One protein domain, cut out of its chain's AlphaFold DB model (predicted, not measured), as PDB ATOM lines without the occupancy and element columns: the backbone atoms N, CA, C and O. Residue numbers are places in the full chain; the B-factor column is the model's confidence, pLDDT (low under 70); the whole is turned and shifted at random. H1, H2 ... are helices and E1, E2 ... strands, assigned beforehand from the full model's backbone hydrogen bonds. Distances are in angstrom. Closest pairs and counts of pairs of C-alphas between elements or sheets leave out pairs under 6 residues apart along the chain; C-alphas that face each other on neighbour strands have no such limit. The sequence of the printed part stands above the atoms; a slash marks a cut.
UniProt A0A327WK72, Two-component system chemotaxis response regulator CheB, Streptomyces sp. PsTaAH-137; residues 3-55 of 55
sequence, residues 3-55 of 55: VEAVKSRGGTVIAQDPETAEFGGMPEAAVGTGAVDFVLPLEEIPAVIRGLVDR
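Overview. This is residues 3 to 55 of the 55 residues of the protein "Two-component system chemotaxis response regulator CheB" of Streptomyces sp. PsTaAH-137 (UniProt A0A327WK72). Two short parallel strands, E1 and E2, lie side by side in the middle of a flat model, with H2 and H3 toward opposite ends of its longest axis and H1 at its rim. The 53 printed residues have three named helices and two named strands, in the order H1, E1, H2, E2, H3, class mixed. The whole is compact, radius of gyration of the C-alphas 11.3 A, spans 32 by 26 by 11 A.

Arrangement. H1, residues 3 to 7, is close to but not clearly touching H2, residues 25 to 32; their closest C-alphas, Val 3 and Ala 30, are 6.7 A apart. E1, residues 14 to 16, is parallel to E2, residues 38 to 40, at 25 degrees, with N 15 and O 38 within hydrogen-bond range at 2.9 A. E1, H2 and E2 form a strand-helix-strand unit, two parallel neighbour strands with a helix between them in the chain; its crossover is right-handed. The closest C-alphas of E1 and H2, Ala 15 and Pro 27, are 5.7 A apart. H3, residues 45 to 53, is apart from H1 and H2. In H1, H2 and H3 every O i to N i+4 pair is within hydrogen-bond range.

Along the chain. H1 begins at C-alpha 3 (163.405, 140.925, 119.320) and is 6.4 A long; E1 is 6.8 A, H2 10.4 A and E2 6.2 A. H3, 12.7 A, ends at C-alpha 53 (174.538, 130.260, 108.331).

Size, cuts and confidence. The C-alphas farthest apart, Gly 25 and Arg 55, are 32.4 A apart. The printed part has no cut and no long link; residue 55 alone is under pLDDT 70.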
ATOM      1  N   VAL A   3     163.979 141.761 120.397       95.69
ATOM      2  CA  VAL A   3     163.405 140.925 119.320       95.69
ATOM      3  C   VAL A   3     162.937 141.760 118.118       95.69
ATOM      4  O   VAL A   3     163.343 141.512 116.985       95.69
ATOM      5  N   GLU A   4     162.167 142.821 118.355       94.25
ATOM      6  CA  GLU A   4     161.701 143.740 117.303       94.25
ATOM      7  C   GLU A   4     162.871 144.482 116.635       94.25
ATOM      8  O   GLU A   4     162.853 144.750 115.431       94.25
ATOM      9  N   ALA A   5     163.927 144.794 117.396       97.00
ATOM     10  CA  ALA A   5     165.127 145.432 116.857       97.00
ATOM     11  C   ALA A   5     165.902 144.489 115.918       97.00
ATOM     12  O   ALA A   5     166.445 144.946 114.914       97.00
ATOM     13  N   VAL A   6     165.914 143.182 116.202       96.94
ATOM     14  CA  VAL A   6     166.464 142.163 115.294       96.94
ATOM     15  C   VAL A   6     165.612 142.072 114.026       96.94
ATOM     16  O   VAL A   6     166.148 142.200 112.923       96.94
ATOM     17  N   LYS A   7     164.284 141.942 114.156       95.31
ATOM     18  CA  LYS A   7     163.378 141.837 112.997       95.31
ATOM     19  C   LYS A   7     163.389 143.063 112.096       95.31
ATOM     20  O   LYS A   7     163.449 142.915 110.880       95.31
ATOM     21  N   SER A   8     163.398 144.268 112.661       95.94
ATOM     22  CA  SER A   8     163.443 145.514 111.875       95.94
ATOM     23  C   SER A   8     164.727 145.678 111.051       95.94
ATOM     24  O   SER A   8     164.755 146.476 110.118       95.94
ATOM     25  N   ARG A   9     165.779 144.907 111.354       97.44
ATOM     26  CA  ARG A   9     167.038 144.856 110.593       97.44
ATOM     27  C   ARG A   9     167.125 143.655 109.646       97.44
ATOM     28  O   ARG A   9     168.202 143.372 109.134       97.44
ATOM     29  N   GLY A  10     166.019 142.941 109.432       95.94
ATOM     30  CA  GLY A  10     165.978 141.740 108.593       95.94
ATOM     31  C   GLY A  10     166.607 140.504 109.239       95.94
ATOM     32  O   GLY A  10     166.875 139.530 108.543       95.94
ATOM     33  N   GLY A  11     166.859 140.532 110.551       96.75
ATOM     34  CA  GLY A  11     167.378 139.381 111.278       96.75
ATOM     35  C   GLY A  11     166.334 138.279 111.474       96.75
ATOM     36  O   GLY A  11     165.121 138.504 111.378       96.75
ATOM     37  N   THR A  12     166.829 137.085 111.784       97.56
ATOM     38  CA  THR A  12     166.019 135.933 112.190       97.56
ATOM     39  C   THR A  12     165.970 135.848 113.708       97.56
ATOM     40  O   THR A  12     166.992 136.013 114.375       97.56
ATOM     41  N   VAL A  13     164.788 135.583 114.256       98.00
ATOM     42  CA  VAL A  13     164.574 135.388 115.690       98.00
ATOM     43  C   VAL A  13     164.126 133.955 115.935       98.00
ATOM     44  O   VAL A  13     163.116 133.505 115.397       98.00
ATOM     45  N   ILE A  14     164.871 133.263 116.789       98.25
ATOM     46  CA  ILE A  14     164.552 131.925 117.283       98.25
ATOM     47  C   ILE A  14     164.292 132.060 118.786       98.25
ATOM     48  O   ILE A  14     165.099 132.668 119.490       98.25
ATOM     49  N   ALA A  15     163.183 131.507 119.269       98.19
ATOM     50  CA  ALA A  15     162.894 131.356 120.691       98.19
ATOM     51  C   ALA A  15     162.851 129.863 121.050       98.19
ATOM     52  O   ALA A  15     162.385 129.046 120.256       98.19
ATOM     53  N   GLN A  16     163.330 129.508 122.246       98.62
ATOM     54  CA  GLN A  16     163.075 128.176 122.796       98.62
ATOM     55  C   GLN A  16     161.568 128.004 123.018       98.62
ATOM     56  O   GLN A  16     160.889 128.971 123.345       98.62
ATOM     57  N   ASP A  17     161.049 126.795 122.848       98.38
ATOM     58  CA  ASP A  17     159.666 126.461 123.163       98.38
ATOM     59  C   ASP A  17     159.403 126.671 124.667       98.38
ATOM     60  O   ASP A  17     160.048 126.001 125.487       98.38
ATOM     61  N   PRO A  18     158.481 127.584 125.045       97.94
ATOM     62  CA  PRO A  18     158.111 127.816 126.436       97.94
ATOM     63  C   PRO A  18     157.707 126.558 127.206       97.94
ATOM     64  O   PRO A  18     157.974 126.488 128.404       97.94
ATOM     65  N   GLU A  19     157.101 125.567 126.542       97.38
ATOM     66  CA  GLU A  19     156.631 124.331 127.181       97.38
ATOM     67  C   GLU A  19     157.785 123.409 127.599       97.38
ATOM     68  O   GLU A  19     157.642 122.606 128.521       97.38
ATOM     69  N   THR A  20     158.941 123.536 126.943       97.38
ATOM     70  CA  THR A  20     160.141 122.720 127.206       97.38
ATOM     71  C   THR A  20     161.230 123.481 127.960       97.38
ATOM     72  O   THR A  20     162.234 122.897 128.374       97.38
ATOM     73  N   ALA A  21     161.065 124.794 128.128       97.44
ATOM     74  CA  ALA A  21     162.027 125.643 128.808       97.44
ATOM     75  C   ALA A  21     161.982 125.435 130.328       97.44
ATOM     76  O   ALA A  21     160.915 125.375 130.930       97.44
ATOM     77  N   GLU A  22     163.153 125.425 130.975       97.44
ATOM     78  CA  GLU A  22     163.241 125.424 132.445       97.44
ATOM     79  C   GLU A  22     162.559 126.668 133.044       97.44
ATOM     80  O   GLU A  22     161.906 126.599 134.084       97.44
ATOM     81  N   PHE A  23     162.662 127.804 132.340       97.12
ATOM     82  CA  PHE A  23     161.982 129.053 132.670       97.12
ATOM     83  C   PHE A  23     161.329 129.657 131.418       97.12
ATOM     84  O   PHE A  23     161.998 130.288 130.597       97.12
ATOM     85  N   GLY A  24     160.008 129.508 131.296       96.38
ATOM     86  CA  GLY A  24     159.235 129.956 130.129       96.38
ATOM     87  C   GLY A  24     159.098 131.475 129.965       96.38
ATOM     88  O   GLY A  24     158.819 131.940 128.868       96.38
ATOM     89  N   GLY A  25     159.359 132.284 131.000       97.62
ATOM     90  CA  GLY A  25     159.009 133.712 130.977       97.62
ATOM     91  C   GLY A  25     159.668 134.540 129.862       97.62
ATOM     92  O   GLY A  25     159.014 135.384 129.249       97.62
ATOM     93  N   MET A  26     160.952 134.309 129.560       96.12
ATOM     94  CA  MET A  26     161.621 135.007 128.451       96.12
ATOM     95  C   MET A  26     161.137 134.503 127.077       96.12
ATOM     96  O   MET A  26     160.777 135.348 126.253       96.12
ATOM     97  N   PRO A  27     161.083 133.180 126.817       97.50
ATOM     98  CA  PRO A  27     160.422 132.627 125.638       97.50
ATOM     99  C   PRO A  27     158.996 133.139 125.393       97.50
ATOM    100  O   PRO A  27     158.712 133.628 124.303       97.50
ATOM    101  N   GLU A  28     158.121 133.106 126.400       97.94
ATOM    102  CA  GLU A  28     156.734 133.587 126.316       97.94
ATOM    103  C   GLU A  28     156.677 135.063 125.931       97.94
ATOM    104  O   GLU A  28     155.931 135.448 125.029       97.94
ATOM    105  N   ALA A  29     157.506 135.892 126.573       97.12
ATOM    106  CA  ALA A  29     157.585 137.312 126.260       97.12
ATOM    107  C   ALA A  29     158.058 137.552 124.820       97.12
ATOM    108  O   ALA A  29     157.528 138.432 124.143       97.12
ATOM    109  N   ALA A  30     159.033 136.774 124.335       97.38
ATOM    110  CA  ALA A  30     159.509 136.863 122.959       97.38
ATOM    111  C   ALA A  30     158.417 136.444 121.964       97.38
ATOM    112  O   ALA A  30     158.127 137.200 121.038       97.38
ATOM    113  N   VAL A  31     157.763 135.298 122.175       96.75
ATOM    114  CA  VAL A  31     156.665 134.802 121.324       96.75
ATOM    115  C   VAL A  31     155.497 135.788 121.296       96.75
ATOM    116  O   VAL A  31     154.980 136.097 120.222       96.75
ATOM    117  N   GLY A  32     155.149 136.376 122.443       96.81
ATOM    118  CA  GLY A  32     154.097 137.387 122.564       96.81
ATOM    119  C   GLY A  32     154.326 138.660 121.739       96.81
ATOM    120  O   GLY A  32     153.369 139.380 121.471       96.81
ATOM    121  N   THR A  33     155.555 138.932 121.280       95.81
ATOM    122  CA  THR A  33     155.822 140.057 120.359       95.81
ATOM    123  C   THR A  33     155.306 139.818 118.936       95.81
ATOM    124  O   THR A  33     155.245 140.759 118.148       95.81
ATOM    125  N   GLY A  34     154.986 138.569 118.566       95.75
ATOM    126  CA  GLY A  34     154.632 138.192 117.190       95.75
ATOM    127  C   GLY A  34     155.790 138.309 116.187       95.75
ATOM    128  O   GLY A  34     155.585 138.174 114.985       95.75
ATOM    129  N   ALA A  35     157.006 138.571 116.673       96.31
ATOM    130  CA  ALA A  35     158.207 138.826 115.883       96.31
ATOM    131  C   ALA A  35     159.210 137.652 115.921       96.31
ATOM    132  O   ALA A  35     160.369 137.819 115.549       96.31
ATOM    133  N   VAL A  36     158.782 136.466 116.363       97.56
ATOM    134  CA  VAL A  36     159.588 135.235 116.379       97.56
ATOM    135  C   VAL A  36     159.341 134.436 115.098       97.56
ATOM    136  O   VAL A  36     158.194 134.242 114.711       97.56
ATOM    137  N   ASP A  37     160.409 133.965 114.449       98.12
ATOM    138  CA  ASP A  37     160.318 133.145 113.231       98.12
ATOM    139  C   ASP A  37     160.199 131.649 113.549       98.12
ATOM    140  O   ASP A  37     159.515 130.915 112.838       98.12
ATOM    141  N   PHE A  38     160.865 131.200 114.618       98.19
ATOM    142  CA  PHE A  38     160.892 129.800 115.035       98.19
ATOM    143  C   PHE A  38     160.734 129.676 116.549       98.19
ATOM    144  O   PHE A  38     161.448 130.340 117.302       98.19
ATOM    145  N   VAL A  39     159.834 128.791 116.973       98.38
ATOM    146  CA  VAL A  39     159.661 128.357 118.364       98.38
ATOM    147  C   VAL A  39     159.975 126.869 118.398       98.38
ATOM    148  O   VAL A  39     159.316 126.109 117.693       98.38
ATOM    149  N   LEU A  40     161.031 126.476 119.112       98.62
ATOM    150  CA  LEU A  40     161.616 125.135 118.995       98.62
ATOM    151  C   LEU A  40     162.099 124.593 120.345       98.62
ATOM    152  O   LEU A  40     162.646 125.368 121.136       98.62
ATOM    153  N   PRO A  41     162.026 123.274 120.586       98.19
ATOM    154  CA  PRO A  41     162.772 122.633 121.666       98.19
ATOM    155  C   PRO A  41     164.273 122.949 121.586       98.19
ATOM    156  O   PRO A  41     164.824 123.186 120.504       98.19
ATOM    157  N   LEU A  42     164.957 122.942 122.734       98.31
ATOM    158  CA  LEU A  42     166.369 123.341 122.836       98.31
ATOM    159  C   LEU A  42     167.280 122.529 121.902       98.31
ATOM    160  O   LEU A  42     168.213 123.070 121.307       98.31
ATOM    161  N   GLU A  43     167.001 121.241 121.761       98.12
ATOM    162  CA  GLU A  43     167.741 120.282 120.947       98.12
ATOM    163  C   GLU A  43     167.629 120.530 119.434       98.12
ATOM    164  O   GLU A  43     168.519 120.120 118.684       98.12
ATOM    165  N   GLU A  44     166.592 121.232 118.975       98.31
ATOM    166  CA  GLU A  44     166.369 121.519 117.551       98.31
ATOM    167  C   GLU A  44     167.002 122.849 117.107       98.31
ATOM    168  O   GLU A  44     167.367 123.013 115.936       98.31
ATOM    169  N   ILE A  45     167.216 123.783 118.041       98.44
ATOM    170  CA  ILE A  45     167.815 125.103 117.778       98.44
ATOM    171  C   ILE A  45     169.160 125.006 117.024       98.44
ATOM    172  O   ILE A  45     169.332 125.737 116.041       98.44
ATOM    173  N   PRO A  46     170.117 124.123 117.389       98.25
ATOM    174  CA  PRO A  46     171.404 124.042 116.697       98.25
ATOM    175  C   PRO A  46     171.281 123.701 115.208       98.25
ATOM    176  O   PRO A  46     172.040 124.223 114.390       98.25
ATOM    177  N   ALA A  47     170.329 122.835 114.844       97.81
ATOM    178  CA  ALA A  47     170.109 122.451 113.454       97.81
ATOM    179  C   ALA A  47     169.609 123.640 112.623       97.81
ATOM    180  O   ALA A  47     170.110 123.874 111.521       97.81
ATOM    181  N   VAL A  48     168.687 124.433 113.179       97.81
ATOM    182  CA  VAL A  48     168.170 125.642 112.526       97.81
ATOM    183  C   VAL A  48     169.248 126.712 112.397       97.81
ATOM    184  O   VAL A  48     169.396 127.277 111.316       97.81
ATOM    185  N   ILE A  49     170.056 126.943 113.438       97.62
ATOM    186  CA  ILE A  49     171.182 127.889 113.365       97.62
ATOM    187  C   ILE A  49     172.127 127.512 112.218       97.62
ATOM    188  O   ILE A  49     172.428 128.366 111.387       97.62
ATOM    189  N   ARG A  50     172.540 126.239 112.121       97.75
ATOM    190  CA  ARG A  50     173.391 125.761 111.016       97.75
ATOM    191  C   ARG A  50     172.756 125.995 109.646       97.75
ATOM    192  O   ARG A  50     173.377 126.595 108.778       97.75
ATOM    193  N   GLY A  51     171.481 125.639 109.474       96.69
ATOM    194  CA  GLY A  51     170.762 125.849 108.209       96.69
ATOM    195  C   GLY A  51     170.585 127.320 107.790       96.69
ATOM    196  O   GLY A  51     170.296 127.600 106.620       96.69
ATOM    197  N   LEU A  52     170.739 128.268 108.722       95.50
ATOM    198  CA  LEU A  52     170.717 129.705 108.438       95.50
ATOM    199  C   LEU A  52     172.082 130.248 108.001       95.50
ATOM    200  O   LEU A  52     172.105 131.170 107.187       95.50
ATOM    201  N   VAL A  53     173.184 129.706 108.528       94.69
ATOM    202  CA  VAL A  53     174.538 130.260 108.331       94.69
ATOM    203  C   VAL A  53     175.395 129.487 107.332       94.69
ATOM    204  O   VAL A  53     176.266 130.090 106.717       94.69
ATOM    205  N   ASP A  54     175.139 128.195 107.127       92.38
ATOM    206  CA  ASP A  54     175.935 127.325 106.246       92.38
ATOM    207  C   ASP A  54     175.572 127.492 104.749       92.38
ATOM    208  O   ASP A  54     175.654 126.540 103.972       92.38
ATOM    209  N   ARG A  55     175.118 128.684 104.341       62.34
ATOM    210  CA  ARG A  55     174.673 128.994 102.971       62.34
ATOM    211  C   ARG A  55     175.756 129.655 102.134       62.34
ATOM    212  O   ARG A  55     176.495 130.499 102.685       62.34
TER     213      ARG A  55